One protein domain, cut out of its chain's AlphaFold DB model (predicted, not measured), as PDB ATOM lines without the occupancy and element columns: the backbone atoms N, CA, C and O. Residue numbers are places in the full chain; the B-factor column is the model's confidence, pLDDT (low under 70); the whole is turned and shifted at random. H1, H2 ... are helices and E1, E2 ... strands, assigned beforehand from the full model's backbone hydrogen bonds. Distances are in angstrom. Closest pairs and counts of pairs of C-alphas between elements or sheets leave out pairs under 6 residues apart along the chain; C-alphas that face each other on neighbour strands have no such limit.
ATOM      1  N   ILE A  53     -59.107  38.618   8.298       78.94
ATOM      2  CA  ILE A  53     -59.122  39.705   7.294       78.94
ATOM      3  C   ILE A  53     -57.984  39.568   6.275       78.94
ATOM      4  O   ILE A  53     -58.214  39.761   5.084       78.94
ATOM      5  N   VAL A  54     -56.781  39.162   6.699       78.62
ATOM      6  CA  VAL A  54     -55.662  38.898   5.773       78.62
ATOM      7  C   VAL A  54     -56.009  37.788   4.783       78.62
ATOM      8  O   VAL A  54     -55.743  37.904   3.590       78.62
ATOM      9  N   GLU A  55     -56.606  36.696   5.264       78.81
ATOM     10  CA  GLU A  55     -56.990  35.560   4.423       78.81
ATOM     11  C   GLU A  55     -58.089  35.953   3.436       78.81
ATOM     12  O   GLU A  55     -58.104  35.475   2.302       78.81
ATOM     13  N   GLU A  56     -58.998  36.832   3.852       80.56
ATOM     14  CA  GLU A  56     -60.046  37.372   3.000       80.56
ATOM     15  C   GLU A  56     -59.496  38.343   1.950       80.56
ATOM     16  O   GLU A  56     -59.784  38.157   0.770       80.56
ATOM     17  N   CYS A  57     -58.611  39.270   2.327       81.50
ATOM     18  CA  CYS A  57     -57.902  40.151   1.388       81.50
ATOM     19  C   CYS A  57     -57.120  39.343   0.340       81.50
ATOM     20  O   CYS A  57     -57.230  39.601  -0.860       81.50
ATOM     21  N   ASN A  58     -56.429  38.283   0.771       80.75
ATOM     22  CA  ASN A  58     -55.692  37.392  -0.123       80.75
ATOM     23  C   ASN A  58     -56.594  36.693  -1.159       80.75
ATOM     24  O   ASN A  58     -56.150  36.467  -2.287       80.75
ATOM     25  N   LYS A  59     -57.860  36.369  -0.833       80.69
ATOM     26  CA  LYS A  59     -58.809  35.785  -1.810       80.69
ATOM     27  C   LYS A  59     -59.091  36.733  -2.972       80.69
ATOM     28  O   LYS A  59     -59.278  36.270  -4.094       80.69
ATOM     29  N   TYR A  60     -59.094  38.031  -2.697       76.56
ATOM     30  CA  TYR A  60     -59.325  39.088  -3.676       76.56
ATOM     31  C   TYR A  60     -58.019  39.648  -4.265       76.56
ATOM     32  O   TYR A  60     -58.055  40.645  -4.974       76.56
ATOM     33  N   GLN A  61     -56.871  39.003  -4.002       78.50
ATOM     34  CA  GLN A  61     -55.540  39.454  -4.441       78.50
ATOM     35  C   GLN A  61     -55.176  40.862  -3.941       78.50
ATOM     36  O   GLN A  61     -54.406  41.575  -4.581       78.50
ATOM     37  N   ILE A  62     -55.719  41.249  -2.788       80.38
ATOM     38  CA  ILE A  62     -55.426  42.515  -2.127       80.38
ATOM     39  C   ILE A  62     -54.282  42.285  -1.141       80.38
ATOM     40  O   ILE A  62     -54.392  41.444  -0.247       80.38
ATOM     41  N   ASP A  63     -53.204  43.052  -1.284       83.94
ATOM     42  CA  ASP A  63     -52.104  43.036  -0.322       83.94
ATOM     43  C   ASP A  63     -52.498  43.853   0.917       83.94
ATOM     44  O   ASP A  63     -52.821  45.041   0.826       83.94
ATOM     45  N   CYS A  64     -52.537  43.188   2.071       84.50
ATOM     46  CA  CYS A  64     -52.999  43.757   3.330       84.50
ATOM     47  C   CYS A  64     -52.047  43.390   4.467       84.50
ATOM     48  O   CYS A  64     -51.821  42.210   4.743       84.50
ATOM     49  N   GLU A  65     -51.565  44.403   5.181       85.69
ATOM     50  CA  GLU A  65     -50.697  44.261   6.347       85.69
ATOM     51  C   GLU A  65     -51.413  44.812   7.591       85.69
ATOM     52  O   GLU A  65     -51.931  45.931   7.575       85.69
ATOM     53  N   ILE A  66     -51.460  44.032   8.679       84.69
ATOM     54  CA  ILE A  66     -52.157  44.423   9.920       84.69
ATOM     55  C   ILE A  66     -51.146  44.750  10.999       84.69
ATOM     56  O   ILE A  66     -50.277  43.929  11.293       84.69
ATOM     57  N   TRP A  67     -51.268  45.916  11.625       86.19
ATOM     58  CA  TRP A  67     -50.416  46.338  12.732       86.19
ATOM     59  C   TRP A  67     -51.251  46.613  13.976       86.19
ATOM     60  O   TRP A  67     -52.004  47.581  14.030       86.19
ATOM     61  N   ASN A  68     -51.050  45.805  15.012       85.25
ATOM     62  CA  ASN A  68     -51.576  46.075  16.344       85.25
ATOM     63  C   ASN A  68     -50.527  46.869  17.120       85.25
ATOM     64  O   ASN A  68     -49.442  46.358  17.412       85.25
ATOM     65  N   ILE A  69     -50.835  48.123  17.426       86.44
ATOM     66  CA  ILE A  69     -49.917  49.062  18.062       86.44
ATOM     67  C   ILE A  69     -50.401  49.328  19.475       86.44
ATOM     68  O   ILE A  69     -51.472  49.892  19.662       86.44
ATOM     69  N   GLY A  70     -49.589  48.982  20.469       84.44
ATOM     70  CA  GLY A  70     -49.792  49.384  21.858       84.44
ATOM     71  C   GLY A  70     -48.696  50.333  22.314       84.44
ATOM     72  O   GLY A  70     -47.516  50.091  22.051       84.44
ATOM     73  N   LYS A  71     -49.057  51.406  23.015       85.06
ATOM     74  CA  LYS A  71     -48.063  52.217  23.724       85.06
ATOM     75  C   LYS A  71     -47.704  51.541  25.048       85.06
ATOM     76  O   LYS A  71     -48.594  51.196  25.818       85.06
ATOM     77  N   GLU A  72     -46.413  51.378  25.302       84.00
ATOM     78  CA  GLU A  72     -45.871  50.769  26.515       84.00
ATOM     79  C   GLU A  72     -44.962  51.767  27.235       84.00
ATOM     80  O   GLU A  72     -44.117  52.414  26.610       84.00
ATOM     81  N   GLU A  73     -45.152  51.914  28.543       79.44
ATOM     82  CA  GLU A  73     -44.433  52.922  29.334       79.44
ATOM     83  C   GLU A  73     -43.168  52.360  29.994       79.44
ATOM     84  O   GLU A  73     -42.244  53.115  30.300       79.44
ATOM     85  N   GLU A  74     -43.090  51.036  30.145       84.44
ATOM     86  CA  GLU A  74     -42.035  50.358  30.904       84.44
ATOM     87  C   GLU A  74     -41.290  49.290  30.081       84.44
ATOM     88  O   GLU A  74     -41.104  48.156  30.523       84.44
ATOM     89  N   LEU A  75     -40.820  49.625  28.872       85.69
ATOM     90  CA  LEU A  75     -39.927  48.722  28.132       85.69
ATOM     91  C   LEU A  75     -38.543  48.700  28.784       85.69
ATOM     92  O   LEU A  75     -37.994  49.755  29.101       85.69
ATOM     93  N   CYS A  76     -37.951  47.515  28.943       89.69
ATOM     94  CA  CYS A  76     -36.653  47.351  29.598       89.69
ATOM     95  C   CYS A  76     -35.754  46.365  28.842       89.69
ATOM     96  O   CYS A  76     -36.219  45.348  28.327       89.69
ATOM     97  N   GLY A  77     -34.450  46.643  28.785       85.25
ATOM     98  CA  GLY A  77     -33.465  45.664  28.323       85.25
ATOM     99  C   GLY A  77     -33.034  44.726  29.450       85.25
ATOM    100  O   GLY A  77     -33.017  45.087  30.627       85.25
ATOM    101  N   LYS A  78     -32.655  43.499  29.103       85.31
ATOM    102  CA  LYS A  78     -32.258  42.489  30.084       85.31
ATOM    103  C   LYS A  78     -31.051  42.964  30.898       85.31
ATOM    104  O   LYS A  78     -29.976  43.195  30.353       85.31
ATOM    105  N   GLY A  79     -31.208  43.002  32.221       77.12
ATOM    106  CA  GLY A  79     -30.143  43.406  33.144       77.12
ATOM    107  C   GLY A  79     -29.962  44.920  33.264       77.12
ATOM    108  O   GLY A  79     -29.023  45.360  33.925       77.12
ATOM    109  N   LEU A  80     -30.851  45.706  32.657       83.94
ATOM    110  CA  LEU A  80     -30.909  47.149  32.832       83.94
ATOM    111  C   LEU A  80     -31.905  47.518  33.931       83.94
ATOM    112  O   LEU A  80     -32.848  46.788  34.221       83.94
ATOM    113  N   THR A  81     -31.672  48.667  34.558       77.81
ATOM    114  CA  THR A  81     -32.530  49.218  35.618       77.81
ATOM    115  C   THR A  81     -33.378  50.397  35.154       77.81
ATOM    116  O   THR A  81     -34.256  50.833  35.889       77.81
ATOM    117  N   HIS A  82     -33.104  50.934  33.966       84.94
ATOM    118  CA  HIS A  82     -33.853  52.045  33.396       84.94
ATOM    119  C   HIS A  82     -34.808  51.528  32.324       84.94
ATOM    120  O   HIS A  82     -34.476  50.610  31.572       84.94
ATOM    121  N   THR A  83     -35.990  52.132  32.276       88.38
ATOM    122  CA  THR A  83     -37.045  51.814  31.319       88.38
ATOM    123  C   THR A  83     -37.201  52.937  30.300       88.38
ATOM    124  O   THR A  83     -36.766  54.071  30.526       88.38
ATOM    125  N   ALA A  84     -37.819  52.624  29.165       87.94
ATOM    126  CA  ALA A  84     -38.178  53.600  28.149       87.94
ATOM    127  C   ALA A  84     -39.642  53.449  27.737       87.94
ATOM    128  O   ALA A  84     -40.170  52.343  27.628       87.94
ATOM    129  N   VAL A  85     -40.263  54.587  27.432       88.12
ATOM    130  CA  VAL A  85     -41.578  54.632  26.796       88.12
ATOM    131  C   VAL A  85     -41.405  54.366  25.302       88.12
ATOM    132  O   VAL A  85     -40.573  55.002  24.646       88.12
ATOM    133  N   GLY A  86     -42.203  53.463  24.744       87.75
ATOM    134  CA  GLY A  86     -42.158  53.130  23.325       87.75
ATOM    135  C   GLY A  86     -43.445  52.501  22.805       87.75
ATOM    136  O   GLY A  86     -44.402  52.280  23.540       87.75
ATOM    137  N   TYR A  87     -43.465  52.224  21.508       88.44
ATOM    138  CA  TYR A  87     -44.556  51.528  20.837       88.44
ATOM    139  C   TYR A  87     -44.184  50.073  20.607       88.44
ATOM    140  O   TYR A  87     -43.130  49.772  20.044       88.44
ATOM    141  N   VAL A  88     -45.078  49.183  21.007       87.12
ATOM    142  CA  VAL A  88     -45.001  47.754  20.741       87.12
ATOM    143  C   VAL A  88     -45.920  47.455  19.572       87.12
ATOM    144  O   VAL A  88     -47.109  47.761  19.627       87.12
ATOM    145  N   ILE A  89     -45.355  46.887  18.513       86.31
ATOM    146  CA  ILE A  89     -46.069  46.583  17.279       86.31
ATOM    147  C   ILE A  89     -46.053  45.078  17.050       86.31
ATOM    148  O   ILE A  89     -44.991  44.458  16.942       86.31
ATOM    149  N   CYS A  90     -47.239  44.503  16.922       81.81
ATOM    150  CA  CYS A  90     -47.423  43.152  16.422       81.81
ATOM    151  C   CYS A  90     -47.944  43.249  14.990       81.81
ATOM    152  O   CYS A  90     -49.046  43.746  14.771       81.81
ATOM    153  N   ALA A  91     -47.133  42.812  14.025       76.38
ATOM    154  CA  ALA A  91     -47.510  42.826  12.617       76.38
ATOM    155  C   ALA A  91     -48.002  41.444  12.155       76.38
ATOM    156  O   ALA A  91     -47.434  40.402  12.516       76.38
ATOM    157  N   GLU A  92     -49.019  41.424  11.304       74.44
ATOM    158  CA  GLU A  92     -49.421  40.273  10.498       74.44
ATOM    159  C   GLU A  92     -49.210  40.579   9.016       74.44
ATOM    160  O   GLU A  92     -49.460  41.694   8.574       74.44
ATOM    161  N   ASN A  93     -48.747  39.570   8.268       71.94
ATOM    162  CA  ASN A  93     -48.542  39.644   6.819       71.94
ATOM    163  C   ASN A  93     -47.592  40.769   6.352       71.94
ATOM    164  O   ASN A  93     -47.900  41.514   5.435       71.94
ATOM    165  N   GLY A  94     -46.427  40.898   7.001       69.88
ATOM    166  CA  GLY A  94     -45.427  41.922   6.679       69.88
ATOM    167  C   GLY A  94     -44.028  41.357   6.438       69.88
ATOM    168  O   GLY A  94     -43.617  40.379   7.070       69.88
ATOM    169  N   ILE A  95     -43.237  42.034   5.596       68.06
ATOM    170  CA  ILE A  95     -41.849  41.657   5.249       68.06
ATOM    171  C   ILE A  95     -40.970  41.511   6.501       68.06
ATOM    172  O   ILE A  95     -40.110  40.631   6.592       68.06
ATOM    173  N   LEU A  96     -41.186  42.369   7.503       69.00
ATOM    174  CA  LEU A  96     -40.482  42.298   8.785       69.00
ATOM    175  C   LEU A  96     -40.764  40.986   9.522       69.00
ATOM    176  O   LEU A  96     -39.852  40.419  10.137       69.00
ATOM    177  N   LYS A  97     -42.003  40.491   9.423       69.75
ATOM    178  CA  LYS A  97     -42.415  39.235  10.041       69.75
ATOM    179  C   LYS A  97     -41.691  38.055   9.407       69.75
ATOM    180  O   LYS A  97     -41.026  37.287  10.102       69.75
ATOM    181  N   GLU A  98     -41.749  37.979   8.084       69.81
ATOM    182  CA  GLU A  98     -41.149  36.896   7.302       69.81
ATOM    183  C   GLU A  98     -39.624  36.848   7.425       69.81
ATOM    184  O   GLU A  98     -39.038  35.778   7.617       69.81
ATOM    185  N   LEU A  99     -38.960  38.004   7.336       65.81
ATOM    186  CA  LEU A  99     -37.501  38.050   7.277       65.81
ATOM    187  C   LEU A  99     -36.831  37.912   8.644       65.81
ATOM    188  O   LEU A  99     -35.731  37.349   8.713       65.81
ATOM    189  N   TYR A 100     -37.452  38.425   9.709       72.12
ATOM    190  CA  TYR A 100     -36.781  38.588  11.002       72.12
ATOM    191  C   TYR A 100     -37.542  37.984  12.177       72.12
ATOM    192  O   TYR A 100     -36.916  37.314  12.996       72.12
ATOM    193  N   LEU A 101     -38.857  38.192  12.257       70.00
ATOM    194  CA  LEU A 101     -39.643  37.805  13.434       70.00
ATOM    195  C   LEU A 101     -39.982  36.301  13.460       70.00
ATOM    196  O   LEU A 101     -40.137  35.719  14.526       70.00
ATOM    197  N   ASN A 102     -40.004  35.621  12.312       72.31
ATOM    198  CA  ASN A 102     -40.192  34.163  12.259       72.31
ATOM    199  C   ASN A 102     -38.897  33.364  12.540       72.31
ATOM    200  O   ASN A 102     -38.895  32.137  12.457       72.31
ATOM    201  N   ARG A 103     -37.769  34.023  12.859       62.03
ATOM    202  CA  ARG A 103     -36.455  33.374  13.069       62.03
ATOM    203  C   ARG A 103     -36.153  33.029  14.539       62.03
ATOM    204  O   ARG A 103     -35.026  33.224  15.004       62.03
ATOM    205  N   GLY A 104     -37.139  32.508  15.266       61.16
ATOM    206  CA  GLY A 104     -37.025  32.043  16.657       61.16
ATOM    207  C   GLY A 104     -38.331  32.226  17.436       61.16
ATOM    208  O   GLY A 104     -39.181  32.987  16.994       61.16
ATOM    209  N   GLU A 105     -38.482  31.556  18.585       68.75
ATOM    210  CA  GLU A 105     -39.725  31.585  19.386       68.75
ATOM    211  C   GLU A 105     -40.056  32.987  19.928       68.75
ATOM    212  O   GLU A 105     -41.190  33.432  19.818       68.75
ATOM    213  N   LEU A 106     -39.065  33.731  20.443       85.12
ATOM    214  CA  LEU A 106     -39.244  35.091  20.975       85.12
ATOM    215  C   LEU A 106     -38.210  36.038  20.373       85.12
ATOM    216  O   LEU A 106     -37.111  36.223  20.909       85.12
ATOM    217  N   SER A 107     -38.553  36.629  19.234       87.06
ATOM    218  CA  SER A 107     -37.665  37.537  18.513       87.06
ATOM    219  C   SER A 107     -38.295  38.906  18.301       87.06
ATOM    220  O   SER A 107     -39.516  39.044  18.203       87.06
ATOM    221  N   CYS A 108     -37.451  39.937  18.259       88.75
ATOM    222  CA  CYS A 108     -37.898  41.300  18.035       88.75
ATOM    223  C   CYS A 108     -37.014  42.074  17.056       88.75
ATOM    224  O   CYS A 108     -35.838  41.769  16.823       88.75
ATOM    225  N   VAL A 109     -37.611  43.115  16.487       89.94
ATOM    226  CA  VAL A 109     -36.925  44.137  15.697       89.94
ATOM    227  C   VAL A 109     -37.122  45.475  16.389       89.94
ATOM    228  O   VAL A 109     -38.220  45.790  16.824       89.94
ATOM    229  N   ILE A 110     -36.069  46.273  16.505       92.12
ATOM    230  CA  ILE A 110     -36.085  47.503  17.306       92.12
ATOM    231  C   ILE A 110     -35.649  48.713  16.484       92.12
ATOM    232  O   ILE A 110     -34.801  48.624  15.595       92.12
ATOM    233  N   SER A 111     -36.249  49.861  16.774       92.81
ATOM    234  CA  SER A 111     -35.835  51.152  16.223       92.81
ATOM    235  C   SER A 111     -34.497  51.642  16.794       92.81
ATOM    236  O   SER A 111     -34.172  51.391  17.952       92.81
ATOM    237  N   SER A 112     -33.753  52.423  16.012       92.06
ATOM    238  CA  SER A 112     -32.546  53.123  16.474       92.06
ATOM    239  C   SER A 112     -32.804  54.023  17.685       92.06
ATOM    240  O   SER A 112     -31.973  54.069  18.585       92.06
ATOM    241  N   GLU A 113     -33.958  54.699  17.737       93.12
ATOM    242  CA  GLU A 113     -34.307  55.565  18.869       93.12
ATOM    243  C   GLU A 113     -34.491  54.758  20.159       93.12
ATOM    244  O   GLU A 113     -33.867  55.065  21.171       93.12
ATOM    245  N   LEU A 114     -35.284  53.680  20.125       92.25
ATOM    246  CA  LEU A 114     -35.486  52.840  21.310       92.25
ATOM    247  C   LEU A 114     -34.185  52.147  21.738       92.25
ATOM    248  O   LEU A 114     -33.916  52.028  22.929       92.25
ATOM    249  N   ALA A 115     -33.353  51.736  20.776       92.31
ATOM    250  CA  ALA A 115     -32.035  51.168  21.047       92.31
ATOM    251  C   ALA A 115     -31.145  52.148  21.819       92.31
ATOM    252  O   ALA A 115     -30.522  51.777  22.812       92.31
ATOM    253  N   TYR A 116     -31.124  53.414  21.401       92.31
ATOM    254  CA  TYR A 116     -30.365  54.452  22.084       92.31
ATOM    255  C   TYR A 116     -30.936  54.764  23.474       92.31
ATOM    256  O   TYR A 116     -30.167  54.879  24.424       92.31
ATOM    257  N   LEU A 117     -32.264  54.842  23.610       91.38
ATOM    258  CA  LEU A 117     -32.923  55.106  24.894       91.38
ATOM    259  C   LEU A 117     -32.687  54.003  25.933       91.38
ATOM    260  O   LEU A 117     -32.585  54.320  27.113       91.38
ATOM    261  N   LEU A 118     -32.595  52.740  25.503       91.31
ATOM    262  CA  LEU A 118     -32.388  51.593  26.393       91.31
ATOM    263  C   LEU A 118     -30.913  51.210  26.570       91.31
ATOM    264  O   LEU A 118     -30.503  50.775  27.632       91.31
ATOM    265  N   PHE A 119     -30.081  51.298  25.539       90.00
ATOM    266  CA  PHE A 119     -28.716  50.752  25.596       90.00
ATOM    267  C   PHE A 119     -27.637  51.820  25.400       90.00
ATOM    268  O   PHE A 119     -26.450  51.532  25.551       90.00
ATOM    269  N   GLY A 120     -28.012  53.050  25.035       90.06
ATOM    270  CA  GLY A 120     -27.072  54.114  24.674       90.06
ATOM    271  C   GLY A 120     -26.291  53.846  23.380       90.06
ATOM    272  O   GLY A 120     -25.345  54.572  23.073       90.06
ATOM    273  N   THR A 121     -26.649  52.803  22.621       90.06
ATOM    274  CA  THR A 121     -25.931  52.343  21.422       90.06
ATOM    275  C   THR A 121     -26.871  51.664  20.421       90.06
ATOM    276  O   THR A 121     -27.906  51.124  20.795       90.06
ATOM    277  N   GLU A 122     -26.496  51.663  19.138       89.50
ATOM    278  CA  GLU A 122     -27.203  50.929  18.070       89.50
ATOM    279  C   GLU A 122     -26.675  49.486  17.892       89.50
ATOM    280  O   GLU A 122     -27.276  48.674  17.188       89.50
ATOM    281  N   ASN A 123     -25.562  49.121  18.538       90.06
ATOM    282  CA  ASN A 123     -24.977  47.776  18.442       90.06
ATOM    283  C   ASN A 123     -25.625  46.813  19.445       90.06
ATOM    284  O   ASN A 123     -24.982  46.395  20.403       90.06
ATOM    285  N   ILE A 124     -26.898  46.484  19.221       90.06
ATOM    286  CA  ILE A 124     -27.724  45.721  20.174       90.06
ATOM    287  C   ILE A 124     -28.284  44.409  19.604       90.06
ATOM    288  O   ILE A 124     -29.206  43.823  20.160       90.06
ATOM    289  N   ILE A 125     -27.768  43.939  18.466       91.25
ATOM    290  CA  ILE A 125     -28.184  42.649  17.894       91.25
ATOM    291  C   ILE A 125     -27.749  41.521  18.840       91.25
ATOM    292  O   ILE A 125     -26.576  41.440  19.200       91.25
ATOM    293  N   GLY A 126     -28.685  40.646  19.209       88.06
ATOM    294  CA  GLY A 126     -28.491  39.567  20.185       88.06
ATOM    295  C   GLY A 126     -28.834  39.949  21.629       88.06
ATOM    296  O   GLY A 126     -28.993  39.058  22.469       88.06
ATOM    297  N   GLU A 127     -29.007  41.242  21.920       91.88
ATOM    298  CA  GLU A 127     -29.511  41.694  23.217       91.88
ATOM    299  C   GLU A 127     -30.975  41.291  23.413       91.88
ATOM    300  O   GLU A 127     -31.679  40.935  22.463       91.88
ATOM    301  N   LYS A 128     -31.440  41.319  24.666       91.50
ATOM    302  CA  LYS A 128     -32.805  40.908  25.019       91.50
ATOM    303  C   LYS A 128     -33.611  42.059  25.596       91.50
ATOM    304  O   LYS A 128     -33.104  42.803  26.431       91.50
ATOM    305  N   ILE A 129     -34.870  42.152  25.191       90.00
ATOM    306  CA  ILE A 129     -35.853  43.111  25.699       90.00
ATOM    307  C   ILE A 129     -36.917  42.341  26.464       90.00
ATOM    308  O   ILE A 129     -37.417  41.321  25.988       90.00
ATOM    309  N   GLU A 130     -37.249  42.823  27.651       88.25
ATOM    310  CA  GLU A 130     -38.341  42.298  28.449       88.25
ATOM    311  C   GLU A 130     -39.654  42.980  28.067       88.25
ATOM    312  O   GLU A 130     -39.763  44.205  28.059       88.25
ATOM    313  N   TYR A 131     -40.657  42.166  27.751       85.38
ATOM    314  CA  TYR A 131     -42.020  42.613  27.510       85.38
ATOM    315  C   TYR A 131     -42.999  41.603  28.105       85.38
ATOM    316  O   TYR A 131     -42.974  40.421  27.750       85.38
ATOM    317  N   ARG A 132     -43.855  42.060  29.030       81.69
ATOM    318  CA  ARG A 132     -44.829  41.225  29.766       81.69
ATOM    319  C   ARG A 132     -44.211  39.953  30.375       81.69
ATOM    320  O   ARG A 132     -44.777  38.866  30.270       81.69
ATOM    321  N   GLY A 133     -43.020  40.079  30.963       81.38
ATOM    322  CA  GLY A 133     -42.285  38.970  31.585       81.38
ATOM    323  C   GLY A 133     -41.655  37.969  30.605       81.38
ATOM    324  O   GLY A 133     -41.095  36.961  31.038       81.38
ATOM    325  N   LYS A 134     -41.726  38.216  29.291       87.31
ATOM    326  CA  LYS A 134     -41.032  37.434  28.257       87.31
ATOM    327  C   LYS A 134     -39.811  38.197  27.749       87.31
ATOM    328  O   LYS A 134     -39.840  39.417  27.634       87.31
ATOM    329  N   LEU A 135     -38.748  37.467  27.410       88.56
ATOM    330  CA  LEU A 135     -37.507  38.033  26.881       88.56
ATOM    331  C   LEU A 135     -37.402  37.790  25.376       88.56
ATOM    332  O   LEU A 135     -37.187  36.654  24.953       88.56
ATOM    333  N   TYR A 136     -37.486  38.861  24.595       89.81
ATOM    334  CA  TYR A 136     -37.360  38.838  23.141       89.81
ATOM    335  C   TYR A 136     -35.942  39.195  22.720       89.81
ATOM    336  O   TYR A 136     -35.389  40.193  23.178       89.81
ATOM    337  N   GLU A 137     -35.345  38.387  21.851       90.81
ATOM    338  CA  GLU A 137     -34.002  38.635  21.326       90.81
ATOM    339  C   GLU A 137     -34.040  39.560  20.103       90.81
ATOM    340  O   GLU A 137     -34.766  39.306  19.138       90.81
ATOM    341  N   VAL A 138     -33.207  40.601  20.111       91.50
ATOM    342  CA  VAL A 138     -33.100  41.578  19.027       91.50
ATOM    343  C   VAL A 138     -32.414  40.950  17.815       91.50
ATOM    344  O   VAL A 138     -31.208  40.698  17.820       91.50
ATOM    345  N   LYS A 139     -33.168  40.745  16.733       90.12
ATOM    346  CA  LYS A 139     -32.649  40.184  15.470       90.12
ATOM    347  C   LYS A 139     -32.243  41.248  14.461       90.12
ATOM    348  O   LYS A 139     -31.409  40.989  13.591       90.12
ATOM    349  N   LYS A 140     -32.830  42.442  14.545       90.56
ATOM    350  CA  LYS A 140     -32.583  43.526  13.591       90.56
ATOM    351  C   LYS A 140     -32.806  44.891  14.232       90.56
ATOM    352  O   LYS A 140     -33.670  45.048  15.088       90.56
ATOM    353  N   LEU A 141     -32.049  45.874  13.748       90.31
ATOM    354  CA  LEU A 141     -32.249  47.290  14.031       90.31
ATOM    355  C   LEU A 141     -32.743  48.022  12.774       90.31
ATOM    356  O   LEU A 141     -32.175  47.850  11.688       90.31
ATOM    357  N   ILE A 142     -33.792  48.829  12.928       89.44
ATOM    358  CA  ILE A 142     -34.352  49.704  11.888       89.44
ATOM    359  C   ILE A 142     -34.030  51.150  12.243       89.44
ATOM    360  O   ILE A 142     -34.226  51.582  13.376       89.44
ATOM    361  N   LYS A 143     -33.590  51.938  11.262       86.69
ATOM    362  CA  LYS A 143     -33.410  53.380  11.455       86.69
ATOM    363  C   LYS A 143     -34.771  54.065  11.513       86.69
ATOM    364  O   LYS A 143     -35.424  54.219  10.485       86.69
ATOM    365  N   ASN A 144     -35.190  54.469  12.707       83.94
ATOM    366  CA  ASN A 144     -36.442  55.179  12.942       83.94
ATOM    367  C   ASN A 144     -36.281  56.106  14.158       83.94
ATOM    368  O   ASN A 144     -35.600  55.755  15.121       83.94
ATOM    369  N   LYS A 145     -36.881  57.299  14.081       85.81
ATOM    370  CA  LYS A 145     -36.855  58.329  15.134       85.81
ATOM    371  C   LYS A 145     -37.929  58.129  16.200       85.81
ATOM    372  O   LYS A 145     -37.934  58.852  17.186       85.81
ATOM    373  N   MET A 146     -38.872  57.218  15.975       87.00
ATOM    374  CA  MET A 146     -39.847  56.832  16.985       87.00
ATOM    375  C   MET A 146     -39.339  55.602  17.742       87.00
ATOM    376  O   MET A 146     -38.832  54.680  17.097       87.00
ATOM    377  N   PRO A 147     -39.495  55.560  19.077       90.81
ATOM    378  CA  PRO A 147     -39.113  54.411  19.880       90.81
ATOM    379  C   PRO A 147     -40.104  53.263  19.666       90.81
ATOM    380  O   PRO A 147     -41.186  53.245  20.240       90.81
ATOM    381  N   ILE A 148     -39.747  52.326  18.793       90.56
ATOM    382  CA  ILE A 148     -40.586  51.199  18.368       90.56
ATOM    383  C   ILE A 148     -39.868  49.870  18.621       90.56
ATOM    384  O   ILE A 148     -38.662  49.756  18.357       90.56
ATOM    385  N   VAL A 149     -40.628  48.863  19.048       90.38
ATOM    386  CA  VAL A 149     -40.263  47.444  19.040       90.38
ATOM    387  C   VAL A 149     -41.338  46.632  18.309       90.38
ATOM    388  O   VAL A 149     -42.525  46.762  18.587       90.38
ATOM    389  N   PHE A 150     -40.920  45.790  17.370       87.94
ATOM    390  CA  PHE A 150     -41.766  44.831  16.667       87.94
ATOM    391  C   PHE A 150     -41.579  43.448  17.280       87.94
ATOM    392  O   PHE A 150     -40.432  43.022  17.450       87.94
ATOM    393  N   LEU A 151     -42.669  42.746  17.575       86.06
ATOM    394  CA  LEU A 151     -42.644  41.420  18.198       86.06
ATOM    395  C   LEU A 151     -43.199  40.351  17.253       86.06
ATOM    396  O   LEU A 151     -44.139  40.603  16.498       86.06
ATOM    397  N   ASN A 152     -42.629  39.144  17.312       77.94
ATOM    398  CA  ASN A 152     -43.264  37.960  16.746       77.94
ATOM    399  C   ASN A 152     -44.333  37.490  17.740       77.94
ATOM    400  O   ASN A 152     -44.043  37.193  18.895       77.94
ATOM    401  N   GLU A 153     -45.604  37.503  17.369       66.88
ATOM    402  CA  GLU A 153     -46.623  36.999  18.286       66.88
ATOM    403  C   GLU A 153     -46.529  35.477  18.414       66.88
ATOM    404  O   GLU A 153     -46.811  34.755  17.461       66.88
ATOM    405  N   GLU A 154     -46.222  34.989  19.617       47.22
ATOM    406  CA  GLU A 154     -46.588  33.638  20.043       47.22
ATOM    407  C   GLU A 154     -47.610  33.682  21.192       47.22
ATOM    408  O   GLU A 154     -47.334  34.124  22.317       47.22
ATOM    409  N   SER A 155     -48.781  33.105  20.893       33.31
ATOM    410  CA  SER A 155     -49.913  32.717  21.752       33.31
ATOM    411  C   SER A 155     -50.875  33.813  22.233       33.31
ATOM    412  O   SER A 155     -50.702  34.479  23.251       33.31
ATOM    413  N   THR A 156     -52.015  33.869  21.545       33.16
ATOM    414  CA  THR A 156     -53.293  34.256  22.139       33.16
ATOM    415  C   THR A 156     -53.628  33.290  23.280       33.16
ATOM    416  O   THR A 156     -54.005  32.147  23.043       33.16
ATOM    417  N   SER A 190     -54.330  52.531  25.331       63.31
ATOM    418  CA  SER A 190     -53.605  53.103  24.184       63.31
ATOM    419  C   SER A 190     -53.209  52.085  23.099       63.31
ATOM    420  O   SER A 190     -52.053  52.044  22.655       63.31
ATOM    421  N   LYS A 191     -54.147  51.225  22.702       77.38
ATOM    422  CA  LYS A 191     -53.978  50.234  21.643       77.38
ATOM    423  C   LYS A 191     -54.832  50.619  20.449       77.38
ATOM    424  O   LYS A 191     -56.018  50.860  20.605       77.38
ATOM    425  N   ILE A 192     -54.225  50.649  19.273       86.88
ATOM    426  CA  ILE A 192     -54.939  50.783  18.005       86.88
ATOM    427  C   ILE A 192     -54.568  49.614  17.104       86.88
ATOM    428  O   ILE A 192     -53.431  49.133  17.145       86.88
ATOM    429  N   SER A 193     -55.505  49.187  16.268       87.38
ATOM    430  CA  SER A 193     -55.235  48.241  15.187       87.38
ATOM    431  C   SER A 193     -55.303  48.988  13.860       87.38
ATOM    432  O   SER A 193     -56.211  49.788  13.635       87.38
ATOM    433  N   LEU A 194     -54.326  48.753  12.992       88.56
ATOM    434  CA  LEU A 194     -54.247  49.336  11.660       88.56
ATOM    435  C   LEU A 194     -54.318  48.228  10.619       88.56
ATOM    436  O   LEU A 194     -53.599  47.240  10.749       88.56
ATOM    437  N   ALA A 195     -55.112  48.419   9.571       88.12
ATOM    438  CA  ALA A 195     -55.029  47.617   8.356       88.12
ATOM    439  C   ALA A 195     -54.558  48.509   7.204       88.12
ATOM    440  O   ALA A 195     -55.208  49.497   6.855       88.12
ATOM    441  N   MET A 196     -53.393  48.189   6.652       88.31
ATOM    442  CA  MET A 196     -52.783  48.900   5.534       88.31
ATOM    443  C   MET A 196     -53.007  48.108   4.261       88.31
ATOM    444  O   MET A 196     -52.603  46.949   4.183       88.31
ATOM    445  N   VAL A 197     -53.627  48.742   3.273       87.81
ATOM    446  CA  VAL A 197     -54.002  48.087   2.021       87.81
ATOM    447  C   VAL A 197     -53.193  48.662   0.865       87.81
ATOM    448  O   VAL A 197     -53.089  49.887   0.720       87.81
ATOM    449  N   LYS A 198     -52.617  47.773   0.053       85.56
ATOM    450  CA  LYS A 198     -51.685  48.072  -1.040       85.56
ATOM    451  C   LYS A 198     -52.164  47.478  -2.365       85.56
ATOM    452  O   LYS A 198     -52.898  46.492  -2.396       85.56
ATOM    453  N   GLY A 199     -51.688  48.063  -3.465       71.25
ATOM    454  CA  GLY A 199     -51.836  47.508  -4.814       71.25
ATOM    455  C   GLY A 199     -53.263  47.528  -5.365       71.25
ATOM    456  O   GLY A 199     -53.627  46.649  -6.140       71.25
ATOM    457  N   ILE A 200     -54.080  48.503  -4.967       68.88
ATOM    458  CA  ILE A 200     -55.492  48.567  -5.359       68.88
ATOM    459  C   ILE A 200     -55.638  49.133  -6.775       68.88
ATOM    460  O   ILE A 200     -55.237  50.264  -7.049       68.88
ATOM    461  N   GLU A 201     -56.294  48.381  -7.659       62.19
ATOM    462  CA  GLU A 201     -56.798  48.894  -8.936       62.19
ATOM    463  C   GLU A 201     -58.180  49.547  -8.745       62.19
ATOM    464  O   GLU A 201     -58.985  49.105  -7.929       62.19
ATOM    465  N   ALA A 202     -58.511  50.580  -9.530       54.78
ATOM    466  CA  ALA A 202     -59.735  51.383  -9.360       54.78
ATOM    467  C   ALA A 202     -61.067  50.587  -9.352       54.78
ATOM    468  O   ALA A 202     -62.094  51.118  -8.932       54.78
ATOM    469  N   LEU A 203     -61.067  49.335  -9.822       51.28
ATOM    470  CA  LEU A 203     -62.233  48.450  -9.877       51.28
ATOM    471  C   LEU A 203     -62.527  47.708  -8.559       51.28
ATOM    472  O   LEU A 203     -63.669  47.292  -8.380       51.28
ATOM    473  N   SER A 204     -61.571  47.578  -7.631       64.94
ATOM    474  CA  SER A 204     -61.762  46.844  -6.362       64.94
ATOM    475  C   SER A 204     -62.147  47.731  -5.169       64.94
ATOM    476  O   SER A 204     -62.347  47.232  -4.064       64.94
ATOM    477  N   TYR A 205     -62.329  49.042  -5.372       70.62
ATOM    478  CA  TYR A 205     -62.621  49.995  -4.292       70.62
ATOM    479  C   TYR A 205     -63.858  49.616  -3.457       70.62
ATOM    480  O   TYR A 205     -63.785  49.585  -2.233       70.62
ATOM    481  N   HIS A 206     -64.982  49.280  -4.099       71.44
ATOM    482  CA  HIS A 206     -66.210  48.912  -3.376       71.44
ATOM    483  C   HIS A 206     -66.098  47.580  -2.627       71.44
ATOM    484  O   HIS A 206     -66.767  47.384  -1.616       71.44
ATOM    485  N   GLU A 207     -65.272  46.656  -3.116       73.38
ATOM    486  CA  GLU A 207     -65.031  45.381  -2.437       73.38
ATOM    487  C   GLU A 207     -64.225  45.612  -1.155       73.38
ATOM    488  O   GLU A 207     -64.561  45.069  -0.107       73.38
ATOM    489  N   ILE A 208     -63.234  46.503  -1.216       77.25
ATOM    490  CA  ILE A 208     -62.402  46.893  -0.074       77.25
ATOM    491  C   ILE A 208     -63.207  47.693   0.944       77.25
ATOM    492  O   ILE A 208     -63.139  47.416   2.137       77.25
ATOM    493  N   GLU A 209     -64.011  48.649   0.484       78.38
ATOM    494  CA  GLU A 209     -64.886  49.426   1.359       78.38
ATOM    495  C   GLU A 209     -65.794  48.501   2.176       78.38
ATOM    496  O   GLU A 209     -65.877  48.660   3.390       78.38
ATOM    497  N   ASN A 210     -66.372  47.472   1.545       81.94
ATOM    498  CA  ASN A 210     -67.199  46.482   2.234       81.94
ATOM    499  C   ASN A 210     -66.421  45.637   3.259       81.94
ATOM    500  O   ASN A 210     -66.970  45.312   4.311       81.94
ATOM    501  N   LEU A 211     -65.165  45.281   2.967       82.62
ATOM    502  CA  LEU A 211     -64.319  44.483   3.866       82.62
ATOM    503  C   LEU A 211     -63.944  45.227   5.153       82.62
ATOM    504  O   LEU A 211     -63.771  44.588   6.187       82.62
ATOM    505  N   PHE A 212     -63.844  46.557   5.096       85.56
ATOM    506  CA  PHE A 212     -63.415  47.402   6.216       85.56
ATOM    507  C   PHE A 212     -64.509  48.384   6.682       85.56
ATOM    508  O   PHE A 212     -64.204  49.429   7.265       85.56
ATOM    509  N   MET A 213     -65.794  48.076   6.437       82.81
ATOM    510  CA  MET A 213     -66.927  48.938   6.839       82.81
ATOM    511  C   MET A 213     -66.989  49.201   8.347       82.81
ATOM    512  O   MET A 213     -67.597  50.176   8.778       82.81
ATOM    513  N   ASP A 214     -66.420  48.301   9.144       84.38
ATOM    514  CA  ASP A 214     -66.394  48.359  10.603       84.38
ATOM    515  C   ASP A 214     -65.242  49.211  11.161       84.38
ATOM    516  O   ASP A 214     -65.098  49.311  12.379       84.38
ATOM    517  N   SER A 215     -64.424  49.815  10.293       85.38
ATOM    518  CA  SER A 215     -63.348  50.720  10.700       85.38
ATOM    519  C   SER A 215     -63.876  52.031  11.287       85.38
ATOM    520  O   SER A 215     -64.854  52.609  10.813       85.38
ATOM    521  N   ASP A 216     -63.185  52.533  12.314       87.00
ATOM    522  CA  ASP A 216     -63.541  53.795  12.967       87.00
ATOM    523  C   ASP A 216     -63.089  54.999  12.128       87.00
ATOM    524  O   ASP A 216     -63.771  56.028  12.053       87.00
TER     525      ASP A 216
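Overview. This is residues 53 to 156 and 190 to 216 of the 429 residues of an uncharacterized protein of Lachnospiraceae bacterium (UniProt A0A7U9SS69). What stands out first? A small closed barrel of six strands, E1, E2, E6, E3, E5 and E4, makes the body, and the first part of the long strand E1 runs out from it as an arm, with E7 paired along it, towards the small helices H1 and H4 at the far end. H2 and H3 pack on the outside of the barrel. What is it built of? The 131 printed residues, with helices and strands mixed, hold four named helices and seven named strands in the order H1 E1 E2 H2 E3 H3 E4 E5 E6 E7 H4; the strand pairing is mixed. How large is it? It is only just compact, close to loose, with a radius of gyration of the C-alphas of 16.6 A, and elongated, spanning 53 by 28 by 28 A.

Arrangement. How does the ring run? Round it come E1, residues 63 to 77, E2, 83 to 92, E6, 148 to 151, E3, 107 to 111, E5, 134 to 142, and E4, 128 to 131, then E1 again. The hairpin E1 and E2 is antiparallel, N 70 to O 88 2.9 A, E2 and E6 parallel, N 149 to O 87 2.8 A, and E6 and E3 antiparallel, N 150 to O 109 2.8 A. E3 and E5 are parallel, N 108 to O 137 2.9 A, the hairpin E4 and E5 antiparallel, N 136 to O 129 2.8 A, and E4 and E1 antiparallel, N 130 to O 76 2.8 A. Where does E1 leave the ring? E1 bends by 94 degrees at residue 73, and its residues 63 to 70 pair with E7, residues 191 to 198, antiparallel, N 67 to O 194 2.8 A. Where are the barrel's helices? H3, residues 112 to 119, is outside the barrel over E6 and across the strands, the closest C-alphas of H3 and E6 being those of Leu 114 and Ile 148, 6.1 A apart, while H2, residues 95 to 101, is outside the barrel over none of the strands. H1, residues 53 to 59, is outside it over E1, closest at the C-alphas of Val 54 and Cys 64, 6.1 A. And the last helix? H4, residues 205 to 211, is not on the barrel and is close to H1 but not clearly touching, the C-alphas of Ile 53 and Leu 211 being 7.8 A apart. In H1, H2, H3 and H4 every O i to N i+4 pair is within hydrogen-bond range.

Along the chain. Where do the elements begin and end? H1 begins at C-alpha 53, (-59.122, 39.705, 7.294), and H4 ends at C-alpha 211, (-64.319, 44.483, 3.866). How long are the longer strands? E1 measures 34.3 A from first to last C-alpha, E2 26.8 A, E7 22.9 A and E5 21.5 A.

Size, cuts and confidence. Is the printed part unbroken? Residues 157 to 189 are not printed, and C-alphas 156 and 190 are 19.0 A apart across the cut. Where is confidence low? The model's pLDDT is under 70 at residues 94 to 99, 103 to 105, 153 to 156, 190 and 200 to 204.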